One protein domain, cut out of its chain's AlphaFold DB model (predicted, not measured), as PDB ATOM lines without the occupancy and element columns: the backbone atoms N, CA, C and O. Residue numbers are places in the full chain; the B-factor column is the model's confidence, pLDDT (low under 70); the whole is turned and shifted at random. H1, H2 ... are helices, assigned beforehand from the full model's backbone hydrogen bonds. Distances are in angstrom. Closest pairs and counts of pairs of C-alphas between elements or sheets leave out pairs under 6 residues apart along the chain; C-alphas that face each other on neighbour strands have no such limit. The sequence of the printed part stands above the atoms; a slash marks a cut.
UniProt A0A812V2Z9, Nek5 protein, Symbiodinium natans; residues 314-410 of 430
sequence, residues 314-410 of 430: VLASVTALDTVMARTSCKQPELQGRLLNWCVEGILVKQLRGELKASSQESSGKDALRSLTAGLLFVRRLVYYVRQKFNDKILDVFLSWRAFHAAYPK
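Overview. This is residues 314 to 410 of the 430 residues of the protein "Nek5 protein" of Symbiodinium natans (UniProt A0A812V2Z9). Two long helices, H2 and H3, cross as an X near their middles. H1 packs on both in one angle of the X, alongside the earlier part of H3, while the short H4 packs on the other side of H2. The printed part has 97 residues, with four named helices in the order H1, H2, H3, H4 and no named strand; the class is all helix. The whole is compact, with a radius of gyration of the C-alphas of 14.3 A, and flat, spanning 45 by 36 by 16 A.

Arrangement. H1, residues 318 to 328, touches residues 336 to 343 of H2, residues 333 to 352; their closest C-alphas, Thr 328 and Leu 339, are 5.6 A apart. They run opposite ways at a steep tilt of 56 degrees. H1 also touches residues 366 to 374 of H3, residues 364 to 390, at a shallow tilt of 29 degrees, the same way; the closest C-alphas, Val 324 and Thr 373, are 6.3 A apart. H2, the hub, touches H3 at a steep tilt of 66 degrees, opposite ways, with the C-alphas of Cys 343 and Leu 376 closest at 6.1 A. H4, residues 401 to 407, touches H2 at a steep tilt of 47 degrees, the C-alphas of Gly 346 and Trp 401 closest at 6.6 A. H4 is apart from H1 and H3. Every O i to N i+4 pair is within hydrogen-bond range in H2, H3 and H4, and 6 of 7 are in H1.

Along the chain. H1 begins at C-alpha 318, (163.012, 189.071, 172.902), and is 15.3 A long. H2 is 28.5 A long, H3 38.8 A and H4 10.1 A, ending at C-alpha 407, (182.784, 163.343, 180.035).

Size, cuts and confidence. The farthest C-alphas, Gln 361 and Asn 391, are 45.0 A apart. The printed part has no cut; the link from H2 to H3 is long. Residues 388 to 393, of which 388 to 390 belong to H3, stand free. The model's pLDDT is under 70 at residue 353, residues 357 to 365 and residues 391 to 410.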
ATOM      1  N   VAL A 314     166.382 178.879 169.465       79.31
ATOM      2  CA  VAL A 314     165.177 179.017 170.299       79.31
ATOM      3  C   VAL A 314     165.136 180.359 171.043       79.31
ATOM      4  O   VAL A 314     164.063 180.829 171.405       79.31
ATOM      5  N   LEU A 315     166.291 181.004 171.239       82.25
ATOM      6  CA  LEU A 315     166.411 182.305 171.910       82.25
ATOM      7  C   LEU A 315     166.331 183.513 170.958       82.25
ATOM      8  O   LEU A 315     166.497 184.632 171.425       82.25
ATOM      9  N   ALA A 316     166.068 183.326 169.656       75.31
ATOM     10  CA  ALA A 316     166.166 184.384 168.638       75.31
ATOM     11  C   ALA A 316     165.230 185.603 168.847       75.31
ATOM     12  O   ALA A 316     165.468 186.667 168.271       75.31
ATOM     13  N   SER A 317     164.184 185.485 169.675       75.44
ATOM     14  CA  SER A 317     163.245 186.574 169.978       75.44
ATOM     15  C   SER A 317     163.384 187.111 171.406       75.44
ATOM     16  O   SER A 317     163.664 186.372 172.351       75.44
ATOM     17  N   VAL A 318     163.088 188.406 171.583       76.12
ATOM     18  CA  VAL A 318     163.012 189.071 172.902       76.12
ATOM     19  C   VAL A 318     162.087 188.300 173.844       76.12
ATOM     20  O   VAL A 318     162.442 188.033 174.985       76.12
ATOM     21  N   THR A 319     160.926 187.876 173.341       79.19
ATOM     22  CA  THR A 319     159.916 187.123 174.093       79.19
ATOM     23  C   THR A 319     160.436 185.773 174.594       79.19
ATOM     24  O   THR A 319     160.040 185.336 175.678       79.19
ATOM     25  N   ALA A 320     161.311 185.102 173.838       81.44
ATOM     26  CA  ALA A 320     161.950 183.863 174.270       81.44
ATOM     27  C   ALA A 320     162.970 184.125 175.388       81.44
ATOM     28  O   ALA A 320     162.920 183.468 176.428       81.44
ATOM     29  N   LEU A 321     163.830 185.132 175.217       84.12
ATOM     30  CA  LEU A 321     164.816 185.535 176.220       84.12
ATOM     31  C   LEU A 321     164.142 185.967 177.539       84.12
ATOM     32  O   LEU A 321     164.426 185.398 178.593       84.12
ATOM     33  N   ASP A 322     163.147 186.856 177.469       85.44
ATOM     34  CA  ASP A 322     162.322 187.300 178.605       85.44
ATOM     35  C   ASP A 322     161.636 186.122 179.328       85.44
ATOM     36  O   ASP A 322     161.552 186.073 180.554       85.44
ATOM     37  N   THR A 323     161.222 185.091 178.582       88.00
ATOM     38  CA  THR A 323     160.626 183.872 179.152       88.00
ATOM     39  C   THR A 323     161.614 183.074 180.014       88.00
ATOM     40  O   THR A 323     161.224 182.569 181.072       88.00
ATOM     41  N   VAL A 324     162.884 182.974 179.607       89.31
ATOM     42  CA  VAL A 324     163.946 182.333 180.410       89.31
ATOM     43  C   VAL A 324     164.296 183.198 181.626       89.31
ATOM     44  O   VAL A 324     164.455 182.693 182.740       89.31
ATOM     45  N   MET A 325     164.342 184.517 181.443       89.25
ATOM     46  CA  MET A 325     164.674 185.484 182.494       89.25
ATOM     47  C   MET A 325     163.596 185.575 183.577       89.25
ATOM     48  O   MET A 325     163.912 185.662 184.762       89.25
ATOM     49  N   ALA A 326     162.318 185.473 183.210       89.69
ATOM     50  CA  ALA A 326     161.214 185.392 184.163       89.69
ATOM     51  C   ALA A 326     161.298 184.134 185.049       89.69
ATOM     52  O   ALA A 326     160.953 184.188 186.228       89.69
ATOM     53  N   ARG A 327     161.786 183.008 184.507       90.25
ATOM     54  CA  ARG A 327     161.953 181.737 185.241       90.25
ATOM     55  C   ARG A 327     163.197 181.684 186.130       90.25
ATOM     56  O   ARG A 327     163.203 180.926 187.093       90.25
ATOM     57  N   THR A 328     164.223 182.465 185.811       90.38
ATOM     58  CA  THR A 328     165.486 182.553 186.569       90.38
ATOM     59  C   THR A 328     165.499 183.716 187.569       90.38
ATOM     60  O   THR A 328     166.362 183.762 188.444       90.38
ATOM     61  N   SER A 329     164.510 184.616 187.488       89.06
ATOM     62  CA  SER A 329     164.320 185.767 188.374       89.06
ATOM     63  C   SER A 329     164.234 185.370 189.853       89.06
ATOM     64  O   SER A 329     163.375 184.580 190.243       89.06
ATOM     65  N   CYS A 330     165.062 185.977 190.704       87.00
ATOM     66  CA  CYS A 330     165.015 185.779 192.156       87.00
ATOM     67  C   CYS A 330     165.481 187.038 192.911       87.00
ATOM     68  O   CYS A 330     165.919 188.010 192.302       87.00
ATOM     69  N   LYS A 331     165.367 187.050 194.247       87.12
ATOM     70  CA  LYS A 331     165.727 188.220 195.077       87.12
ATOM     71  C   LYS A 331     167.237 188.508 195.150       87.12
ATOM     72  O   LYS A 331     167.611 189.571 195.628       87.12
ATOM     73  N   GLN A 332     168.093 187.576 194.728       87.69
ATOM     74  CA  GLN A 332     169.553 187.698 194.779       87.69
ATOM     75  C   GLN A 332     170.107 187.887 193.354       87.69
ATOM     76  O   GLN A 332     170.100 186.921 192.590       87.69
ATOM     77  N   PRO A 333     170.599 189.084 192.971       82.75
ATOM     78  CA  PRO A 333     171.011 189.367 191.591       82.75
ATOM     79  C   PRO A 333     172.114 188.441 191.056       82.75
ATOM     80  O   PRO A 333     172.017 187.955 189.932       82.75
ATOM     81  N   GLU A 334     173.122 188.128 191.875       83.31
ATOM     82  CA  GLU A 334     174.219 187.216 191.511       83.31
ATOM     83  C   GLU A 334     173.713 185.788 191.239       83.31
ATOM     84  O   GLU A 334     174.101 185.149 190.258       83.31
ATOM     85  N   LEU A 335     172.788 185.294 192.071       84.19
ATOM     86  CA  LEU A 335     172.151 183.994 191.866       84.19
ATOM     87  C   LEU A 335     171.282 184.002 190.603       84.19
ATOM     88  O   LEU A 335     171.346 183.052 189.830       84.19
ATOM     89  N   GLN A 336     170.514 185.070 190.363       87.62
ATOM     90  CA  GLN A 336     169.725 185.230 189.138       87.62
ATOM     91  C   GLN A 336     170.617 185.156 187.889       87.62
ATOM     92  O   GLN A 336     170.298 184.399 186.974       87.62
ATOM     93  N   GLY A 337     171.746 185.875 187.867       85.25
ATOM     94  CA  GLY A 337     172.715 185.823 186.765       85.25
ATOM     95  C   GLY A 337     173.279 184.415 186.548       85.25
ATOM     96  O   GLY A 337     173.234 183.891 185.438       85.25
ATOM     97  N   ARG A 338     173.699 183.731 187.622       85.06
ATOM     98  CA  ARG A 338     174.188 182.339 187.544       85.06
ATOM     99  C   ARG A 338     173.127 181.340 187.069       85.06
ATOM    100  O   ARG A 338     173.465 180.386 186.368       85.06
ATOM    101  N   LEU A 339     171.860 181.526 187.444       89.75
ATOM    102  CA  LEU A 339     170.751 180.691 186.967       89.75
ATOM    103  C   LEU A 339     170.414 180.981 185.497       89.75
ATOM    104  O   LEU A 339     170.131 180.041 184.754       89.75
ATOM    105  N   LEU A 340     170.487 182.244 185.068       91.19
ATOM    106  CA  LEU A 340     170.327 182.636 183.667       91.19
ATOM    107  C   LEU A 340     171.426 182.023 182.792       91.19
ATOM    108  O   LEU A 340     171.096 181.340 181.823       91.19
ATOM    109  N   ASN A 341     172.695 182.161 183.195       88.31
ATOM    110  CA  ASN A 341     173.841 181.527 182.539       88.31
ATOM    111  C   ASN A 341     173.624 180.019 182.361       88.31
ATOM    112  O   ASN A 341     173.678 179.518 181.242       88.31
ATOM    113  N   TRP A 342     173.290 179.306 183.442       87.06
ATOM    114  CA  TRP A 342     173.026 177.864 183.400       87.06
ATOM    115  C   TRP A 342     171.907 177.483 182.416       87.06
ATOM    116  O   TRP A 342     172.020 176.505 181.673       87.06
ATOM    117  N   CYS A 343     170.809 178.242 182.400       90.81
ATOM    118  CA  CYS A 343     169.699 177.969 181.493       90.81
ATOM    119  C   CYS A 343     170.062 178.245 180.028       90.81
ATOM    120  O   CYS A 343     169.714 177.436 179.169       90.81
ATOM    121  N   VAL A 344     170.780 179.332 179.739       89.31
ATOM    122  CA  VAL A 344     171.223 179.666 178.375       89.31
ATOM    123  C   VAL A 344     172.282 178.668 177.877       89.31
ATOM    124  O   VAL A 344     172.136 178.165 176.763       89.31
ATOM    125  N   GLU A 345     173.251 178.268 178.714       84.88
ATOM    126  CA  GLU A 345     174.227 177.203 178.409       84.88
ATOM    127  C   GLU A 345     173.514 175.883 178.075       84.88
ATOM    128  O   GLU A 345     173.775 175.251 177.046       84.88
ATOM    129  N   GLY A 346     172.563 175.479 178.925       82.81
ATOM    130  CA  GLY A 346     171.793 174.250 178.753       82.81
ATOM    131  C   GLY A 346     170.955 174.232 177.471       82.81
ATOM    132  O   GLY A 346     170.850 173.184 176.826       82.81
ATOM    133  N   ILE A 347     170.396 175.380 177.071       87.00
ATOM    134  CA  ILE A 347     169.681 175.544 175.797       87.00
ATOM    135  C   ILE A 347     170.662 175.427 174.624       87.00
ATOM    136  O   ILE A 347     170.447 174.575 173.758       87.00
ATOM    137  N   LEU A 348     171.752 176.203 174.621       80.50
ATOM    138  CA  LEU A 348     172.778 176.196 173.569       80.50
ATOM    139  C   LEU A 348     173.331 174.783 173.320       80.50
ATOM    140  O   LEU A 348     173.315 174.299 172.188       80.50
ATOM    141  N   VAL A 349     173.733 174.066 174.375       75.19
ATOM    142  CA  VAL A 349     174.252 172.689 174.263       75.19
ATOM    143  C   VAL A 349     173.205 171.721 173.702       75.19
ATOM    144  O   VAL A 349     173.540 170.835 172.914       75.19
ATOM    145  N   LYS A 350     171.927 171.877 174.063       79.31
ATOM    146  CA  LYS A 350     170.845 171.051 173.505       79.31
ATOM    147  C   LYS A 350     170.558 171.367 172.034       79.31
ATOM    148  O   LYS A 350     170.249 170.447 171.277       79.31
ATOM    149  N   GLN A 351     170.712 172.620 171.610       76.50
ATOM    150  CA  GLN A 351     170.617 173.005 170.196       76.50
ATOM    151  C   GLN A 351     171.772 172.430 169.372       76.50
ATOM    152  O   GLN A 351     171.524 171.801 168.346       76.50
ATOM    153  N   LEU A 352     173.013 172.546 169.862       71.12
ATOM    154  CA  LEU A 352     174.219 171.992 169.217       71.12
ATOM    155  C   LEU A 352     174.155 170.467 169.033       71.12
ATOM    156  O   LEU A 352     174.812 169.913 168.160       71.12
ATOM    157  N   ARG A 353     173.334 169.781 169.833       69.19
ATOM    158  CA  ARG A 353     173.083 168.335 169.749       69.19
ATOM    159  C   ARG A 353     171.889 167.940 168.879       69.19
ATOM    160  O   ARG A 353     171.572 166.757 168.803       69.19
ATOM    161  N   GLY A 354     171.172 168.904 168.302       70.38
ATOM    162  CA  GLY A 354     169.918 168.652 167.590       70.38
ATOM    163  C   GLY A 354     168.758 168.179 168.483       70.38
ATOM    164  O   GLY A 354     167.710 167.812 167.957       70.38
ATOM    165  N   GLU A 355     168.904 168.215 169.817       72.94
ATOM    166  CA  GLU A 355     167.824 167.898 170.772       72.94
ATOM    167  C   GLU A 355     166.738 168.985 170.791       72.94
ATOM    168  O   GLU A 355     165.627 168.750 171.263       72.94
ATOM    169  N   LEU A 356     167.064 170.180 170.292       74.56
ATOM    170  CA  LEU A 356     166.173 171.327 170.166       74.56
ATOM    171  C   LEU A 356     166.294 171.927 168.766       74.56
ATOM    172  O   LEU A 356     167.293 172.570 168.433       74.56
ATOM    173  N   LYS A 357     165.240 171.762 167.970       67.19
ATOM    174  CA  LYS A 357     165.032 172.501 166.721       67.19
ATOM    175  C   LYS A 357     164.242 173.770 167.042       67.19
ATOM    176  O   LYS A 357     163.330 173.711 167.867       67.19
ATOM    177  N   ALA A 358     164.540 174.896 166.393       63.06
ATOM    178  CA  ALA A 358     163.607 176.020 166.417       63.06
ATOM    179  C   ALA A 358     162.314 175.599 165.709       63.06
ATOM    180  O   ALA A 358     162.309 175.326 164.509       63.06
ATOM    181  N   SER A 359     161.230 175.504 166.475       53.81
ATOM    182  CA  SER A 359     159.892 175.258 165.956       53.81
ATOM    183  C   SER A 359     159.425 176.469 165.154       53.81
ATOM    184  O   SER A 359     159.265 177.556 165.713       53.81
ATOM    185  N   SER A 360     159.152 176.275 163.867       42.00
ATOM    186  CA  SER A 360     158.310 177.195 163.107       42.00
ATOM    187  C   SER A 360     156.925 177.293 163.769       42.00
ATOM    188  O   SER A 360     156.351 176.262 164.108       42.00
ATOM    189  N   GLN A 361     156.399 178.519 163.890       40.66
ATOM    190  CA  GLN A 361     155.036 178.877 164.342       40.66
ATOM    191  C   GLN A 361     154.741 178.881 165.866       40.66
ATOM    192  O   GLN A 361     154.058 178.031 166.429       40.66
ATOM    193  N   GLU A 362     155.228 179.948 166.506       43.69
ATOM    194  CA  GLU A 362     154.481 180.951 167.308       43.69
ATOM    195  C   GLU A 362     153.569 180.598 168.507       43.69
ATOM    196  O   GLU A 362     153.412 181.475 169.357       43.69
ATOM    197  N   SER A 363     153.021 179.391 168.682       39.25
ATOM    198  CA  SER A 363     152.140 179.092 169.840       39.25
ATOM    199  C   SER A 363     152.722 178.068 170.819       39.25
ATOM    200  O   SER A 363     152.726 178.298 172.028       39.25
ATOM    201  N   SER A 364     153.304 176.975 170.325       49.59
ATOM    202  CA  SER A 364     153.879 175.905 171.162       49.59
ATOM    203  C   SER A 364     155.246 176.256 171.773       49.59
ATOM    204  O   SER A 364     155.617 175.742 172.833       49.59
ATOM    205  N   GLY A 365     155.998 177.166 171.143       66.75
ATOM    206  CA  GLY A 365     157.390 177.456 171.504       66.75
ATOM    207  C   GLY A 365     157.583 178.064 172.900       66.75
ATOM    208  O   GLY A 365     158.554 177.735 173.584       66.75
ATOM    209  N   LYS A 366     156.661 178.920 173.370       73.81
ATOM    210  CA  LYS A 366     156.815 179.622 174.659       73.81
ATOM    211  C   LYS A 366     156.656 178.681 175.855       73.81
ATOM    212  O   LYS A 366     157.450 178.751 176.794       73.81
ATOM    213  N   ASP A 367     155.675 177.782 175.819       79.44
ATOM    214  CA  ASP A 367     155.447 176.816 176.899       79.44
ATOM    215  C   ASP A 367     156.426 175.638 176.859       79.44
ATOM    216  O   ASP A 367     156.874 175.183 177.917       79.44
ATOM    217  N   ALA A 368     156.887 175.240 175.669       81.31
ATOM    218  CA  ALA A 368     158.031 174.343 175.529       81.31
ATOM    219  C   ALA A 368     159.300 174.948 176.164       81.31
ATOM    220  O   ALA A 368     159.953 174.293 176.980       81.31
ATOM    221  N   LEU A 369     159.612 176.221 175.884       85.94
ATOM    222  CA  LEU A 369     160.766 176.917 176.466       85.94
ATOM    223  C   LEU A 369     160.637 177.113 177.987       85.94
ATOM    224  O   LEU A 369     161.611 176.912 178.717       85.94
ATOM    225  N   ARG A 370     159.439 177.432 178.500       88.06
ATOM    226  CA  ARG A 370     159.158 177.467 179.952       88.06
ATOM    227  C   ARG A 370     159.440 176.117 180.610       88.06
ATOM    228  O   ARG A 370     160.089 176.085 181.656       88.06
ATOM    229  N   SER A 371     158.968 175.032 180.000       87.69
ATOM    230  CA  SER A 371     159.119 173.663 180.510       87.69
ATOM    231  C   SER A 371     160.578 173.204 180.475       87.69
ATOM    232  O   SER A 371     161.090 172.692 181.469       87.69
ATOM    233  N   LEU A 372     161.285 173.484 179.377       88.81
ATOM    234  CA  LEU A 372     162.723 173.259 179.236       88.81
ATOM    235  C   LEU A 372     163.527 174.009 180.308       88.81
ATOM    236  O   LEU A 372     164.376 173.414 180.970       88.81
ATOM    237  N   THR A 373     163.227 175.293 180.517       90.88
ATOM    238  CA  THR A 373     163.901 176.125 181.526       90.88
ATOM    239  C   THR A 373     163.657 175.582 182.937       90.88
ATOM    240  O   THR A 373     164.599 175.445 183.715       90.88
ATOM    241  N   ALA A 374     162.418 175.192 183.257       91.12
ATOM    242  CA  ALA A 374     162.088 174.555 184.532       91.12
ATOM    243  C   ALA A 374     162.833 173.221 184.730       91.12
ATOM    244  O   ALA A 374     163.352 172.969 185.818       91.12
ATOM    245  N   GLY A 375     162.959 172.404 183.677       87.75
ATOM    246  CA  GLY A 375     163.749 171.170 183.695       87.75
ATOM    247  C   GLY A 375     165.237 171.418 183.964       87.75
ATOM    248  O   GLY A 375     165.821 170.760 184.824       87.75
ATOM    249  N   LEU A 376     165.845 172.410 183.303       89.56
ATOM    250  CA  LEU A 376     167.246 172.794 183.534       89.56
ATOM    251  C   LEU A 376     167.481 173.290 184.972       89.56
ATOM    252  O   LEU A 376     168.488 172.929 185.584       89.56
ATOM    253  N   LEU A 377     166.543 174.058 185.538       90.62
ATOM    254  CA  LEU A 377     166.589 174.507 186.937       90.62
ATOM    255  C   LEU A 377     166.409 173.350 187.933       90.62
ATOM    256  O   LEU A 377     167.089 173.307 188.961       90.62
ATOM    257  N   PHE A 378     165.542 172.383 187.627       88.19
ATOM    258  CA  PHE A 378     165.385 171.173 188.433       88.19
ATOM    259  C   PHE A 378     166.669 170.332 188.443       88.19
ATOM    260  O   PHE A 378     167.140 169.957 189.517       88.19
ATOM    261  N   VAL A 379     167.300 170.128 187.280       84.00
ATOM    262  CA  VAL A 379     168.614 169.468 187.181       84.00
ATOM    263  C   VAL A 379     169.668 170.220 188.001       84.00
ATOM    264  O   VAL A 379     170.393 169.592 188.773       84.00
ATOM    265  N   ARG A 380     169.711 171.560 187.936       83.56
ATOM    266  CA  ARG A 380     170.633 172.368 188.755       83.56
ATOM    267  C   ARG A 380     170.432 172.141 190.255       83.56
ATOM    268  O   ARG A 380     171.412 172.013 190.991       83.56
ATOM    269  N   ARG A 381     169.174 172.058 190.702       85.00
ATOM    270  CA  ARG A 381     168.809 171.772 192.099       85.00
ATOM    271  C   ARG A 381     169.213 170.357 192.524       85.00
ATOM    272  O   ARG A 381     169.705 170.199 193.639       85.00
ATOM    273  N   LEU A 382     169.047 169.356 191.657       81.44
ATOM    274  CA  LEU A 382     169.511 167.988 191.920       81.44
ATOM    275  C   LEU A 382     171.035 167.925 192.057       81.44
ATOM    276  O   LEU A 382     171.519 167.381 193.045       81.44
ATOM    277  N   VAL A 383     171.786 168.539 191.135       75.56
ATOM    278  CA  VAL A 383     173.258 168.622 191.218       75.56
ATOM    279  C   VAL A 383     173.687 169.273 192.539       75.56
ATOM    280  O   VAL A 383     174.540 168.738 193.242       75.56
ATOM    281  N   TYR A 384     173.048 170.378 192.939       77.25
ATOM    282  CA  TYR A 384     173.329 171.024 194.224       77.25
ATOM    283  C   TYR A 384     173.030 170.118 195.435       77.25
ATOM    284  O   TYR A 384     173.838 170.046 196.359       77.25
ATOM    285  N   TYR A 385     171.909 169.389 195.426       80.62
ATOM    286  CA  TYR A 385     171.568 168.435 196.490       80.62
ATOM    287  C   TYR A 385     172.579 167.284 196.588       80.62
ATOM    288  O   TYR A 385     173.015 166.946 197.687       80.62
ATOM    289  N   VAL A 386     172.987 166.712 195.450       73.19
ATOM    290  CA  VAL A 386     174.012 165.657 195.406       73.19
ATOM    291  C   VAL A 386     175.334 166.182 195.976       73.19
ATOM    292  O   VAL A 386     175.953 165.483 196.774       73.19
ATOM    293  N   ARG A 387     175.710 167.437 195.677       72.62
ATOM    294  CA  ARG A 387     176.910 168.083 196.244       72.62
ATOM    295  C   ARG A 387     176.892 168.141 197.761       72.62
ATOM    296  O   ARG A 387     177.833 167.694 198.406       72.62
ATOM    297  N   GLN A 388     175.796 168.650 198.314       77.81
ATOM    298  CA  GLN A 388     175.621 168.799 199.759       77.81
ATOM    299  C   GLN A 388     175.557 167.451 200.493       77.81
ATOM    300  O   GLN A 388     175.910 167.378 201.665       77.81
ATOM    301  N   LYS A 389     175.098 166.381 199.828       79.06
ATOM    302  CA  LYS A 389     174.871 165.076 200.466       79.06
ATOM    303  C   LYS A 389     176.026 164.082 200.331       79.06
ATOM    304  O   LYS A 389     176.178 163.232 201.204       79.06
ATOM    305  N   PHE A 390     176.804 164.147 199.250       71.25
ATOM    306  CA  PHE A 390     177.810 163.127 198.916       71.25
ATOM    307  C   PHE A 390     179.245 163.675 198.774       71.25
ATOM    308  O   PHE A 390     180.153 162.911 198.446       71.25
ATOM    309  N   ASN A 391     179.458 164.964 199.077       64.94
ATOM    310  CA  ASN A 391     180.710 165.712 198.892       64.94
ATOM    311  C   ASN A 391     181.208 165.767 197.430       64.94
ATOM    312  O   ASN A 391     180.685 165.120 196.521       64.94
ATOM    313  N   ASP A 392     182.246 166.572 197.197       59.50
ATOM    314  CA  ASP A 392     182.720 166.937 195.852       59.50
ATOM    315  C   ASP A 392     183.244 165.759 195.006       59.50
ATOM    316  O   ASP A 392     183.278 165.862 193.783       59.50
ATOM    317  N   LYS A 393     183.526 164.594 195.612       54.19
ATOM    318  CA  LYS A 393     184.062 163.388 194.940       54.19
ATOM    319  C   LYS A 393     183.202 162.828 193.795       54.19
ATOM    320  O   LYS A 393     183.696 162.018 193.020       54.19
ATOM    321  N   ILE A 394     181.924 163.204 193.704       53.84
ATOM    322  CA  ILE A 394     181.014 162.800 192.612       53.84
ATOM    323  C   ILE A 394     180.814 163.944 191.591       53.84
ATOM    324  O   ILE A 394     180.280 163.720 190.504       53.84
ATOM    325  N   LEU A 395     181.238 165.175 191.904       50.59
ATOM    326  CA  LEU A 395     180.801 166.392 191.208       50.59
ATOM    327  C   LEU A 395     181.803 167.096 190.309       50.59
ATOM    328  O   LEU A 395     181.361 167.966 189.559       50.59
ATOM    329  N   ASP A 396     183.064 166.684 190.259       47.59
ATOM    330  CA  ASP A 396     183.980 167.156 189.204       47.59
ATOM    331  C   ASP A 396     183.409 166.882 187.796       47.59
ATOM    332  O   ASP A 396     183.667 167.607 186.837       47.59
ATOM    333  N   VAL A 397     182.517 165.891 187.697       48.00
ATOM    334  CA  VAL A 397     181.733 165.553 186.506       48.00
ATOM    335  C   VAL A 397     180.591 166.551 186.221       48.00
ATOM    336  O   VAL A 397     180.162 166.650 185.085       48.00
ATOM    337  N   PHE A 398     180.056 167.297 187.193       48.62
ATOM    338  CA  PHE A 398     178.786 168.047 187.060       48.62
ATOM    339  C   PHE A 398     178.901 169.583 187.141       48.62
ATOM    340  O   PHE A 398     177.880 170.271 187.044       48.62
ATOM    341  N   LEU A 399     180.096 170.144 187.362       49.53
ATOM    342  CA  LEU A 399     180.245 171.567 187.716       49.53
ATOM    343  C   LEU A 399     180.036 172.565 186.562       49.53
ATOM    344  O   LEU A 399     179.639 173.698 186.832       49.53
ATOM    345  N   SER A 400     180.179 172.145 185.303       52.53
ATOM    346  CA  SER A 400     179.572 172.829 184.150       52.53
ATOM    347  C   SER A 400     178.820 171.827 183.280       52.53
ATOM    348  O   SER A 400     179.176 170.644 183.223       52.53
ATOM    349  N   TRP A 401     177.765 172.279 182.595       52.97
ATOM    350  CA  TRP A 401     176.994 171.409 181.701       52.97
ATOM    351  C   TRP A 401     177.865 170.936 180.527       52.97
ATOM    352  O   TRP A 401     177.751 169.791 180.086       52.97
ATOM    353  N   ARG A 402     178.816 171.779 180.100       49.28
ATOM    354  CA  ARG A 402     179.932 171.427 179.209       49.28
ATOM    355  C   ARG A 402     180.855 170.330 179.770       49.28
ATOM    356  O   ARG A 402     181.082 169.360 179.053       49.28
ATOM    357  N   ALA A 403     181.324 170.392 181.021       51.31
ATOM    358  CA  ALA A 403     182.186 169.352 181.615       51.31
ATOM    359  C   ALA A 403     181.469 167.994 181.737       51.31
ATOM    360  O   ALA A 403     181.994 166.969 181.291       51.31
ATOM    361  N   PHE A 404     180.218 168.003 182.212       47.78
ATOM    362  CA  PHE A 404     179.347 166.820 182.276       47.78
ATOM    363  C   PHE A 404     179.171 166.130 180.925       47.78
ATOM    364  O   PHE A 404     179.032 164.910 180.832       47.78
ATOM    365  N   HIS A 405     179.202 166.905 179.849       48.97
ATOM    366  CA  HIS A 405     178.976 166.406 178.505       48.97
ATOM    367  C   HIS A 405     180.234 166.184 177.669       48.97
ATOM    368  O   HIS A 405     180.167 165.400 176.722       48.97
ATOM    369  N   ALA A 406     181.371 166.759 178.058       49.62
ATOM    370  CA  ALA A 406     182.692 166.337 177.606       49.62
ATOM    371  C   ALA A 406     183.052 164.952 178.177       49.62
ATOM    372  O   ALA A 406     183.595 164.119 177.454       49.62
ATOM    373  N   ALA A 407     182.665 164.671 179.428       43.75
ATOM    374  CA  ALA A 407     182.784 163.343 180.035       43.75
ATOM    375  C   ALA A 407     181.840 162.298 179.398       43.75
ATOM    376  O   ALA A 407     182.181 161.118 179.333       43.75
ATOM    377  N   TYR A 408     180.672 162.723 178.894       44.56
ATOM    378  CA  TYR A 408     179.653 161.840 178.304       44.56
ATOM    379  C   TYR A 408     179.087 162.376 176.969       44.56
ATOM    380  O   TYR A 408     177.946 162.866 176.916       44.56
ATOM    381  N   PRO A 409     179.849 162.277 175.861       42.78
ATOM    382  CA  PRO A 409     179.347 162.577 174.525       42.78
ATOM    383  C   PRO A 409     178.378 161.481 174.049       42.78
ATOM    384  O   PRO A 409     178.735 160.305 173.950       42.78
ATOM    385  N   LYS A 410     177.139 161.865 173.711       40.41
ATOM    386  CA  LYS A 410     176.163 160.955 173.088       40.41
ATOM    387  C   LYS A 410     176.728 160.390 171.780       40.41
ATOM    388  O   LYS A 410     177.175 161.151 170.930       40.41
TER     389      LYS A 410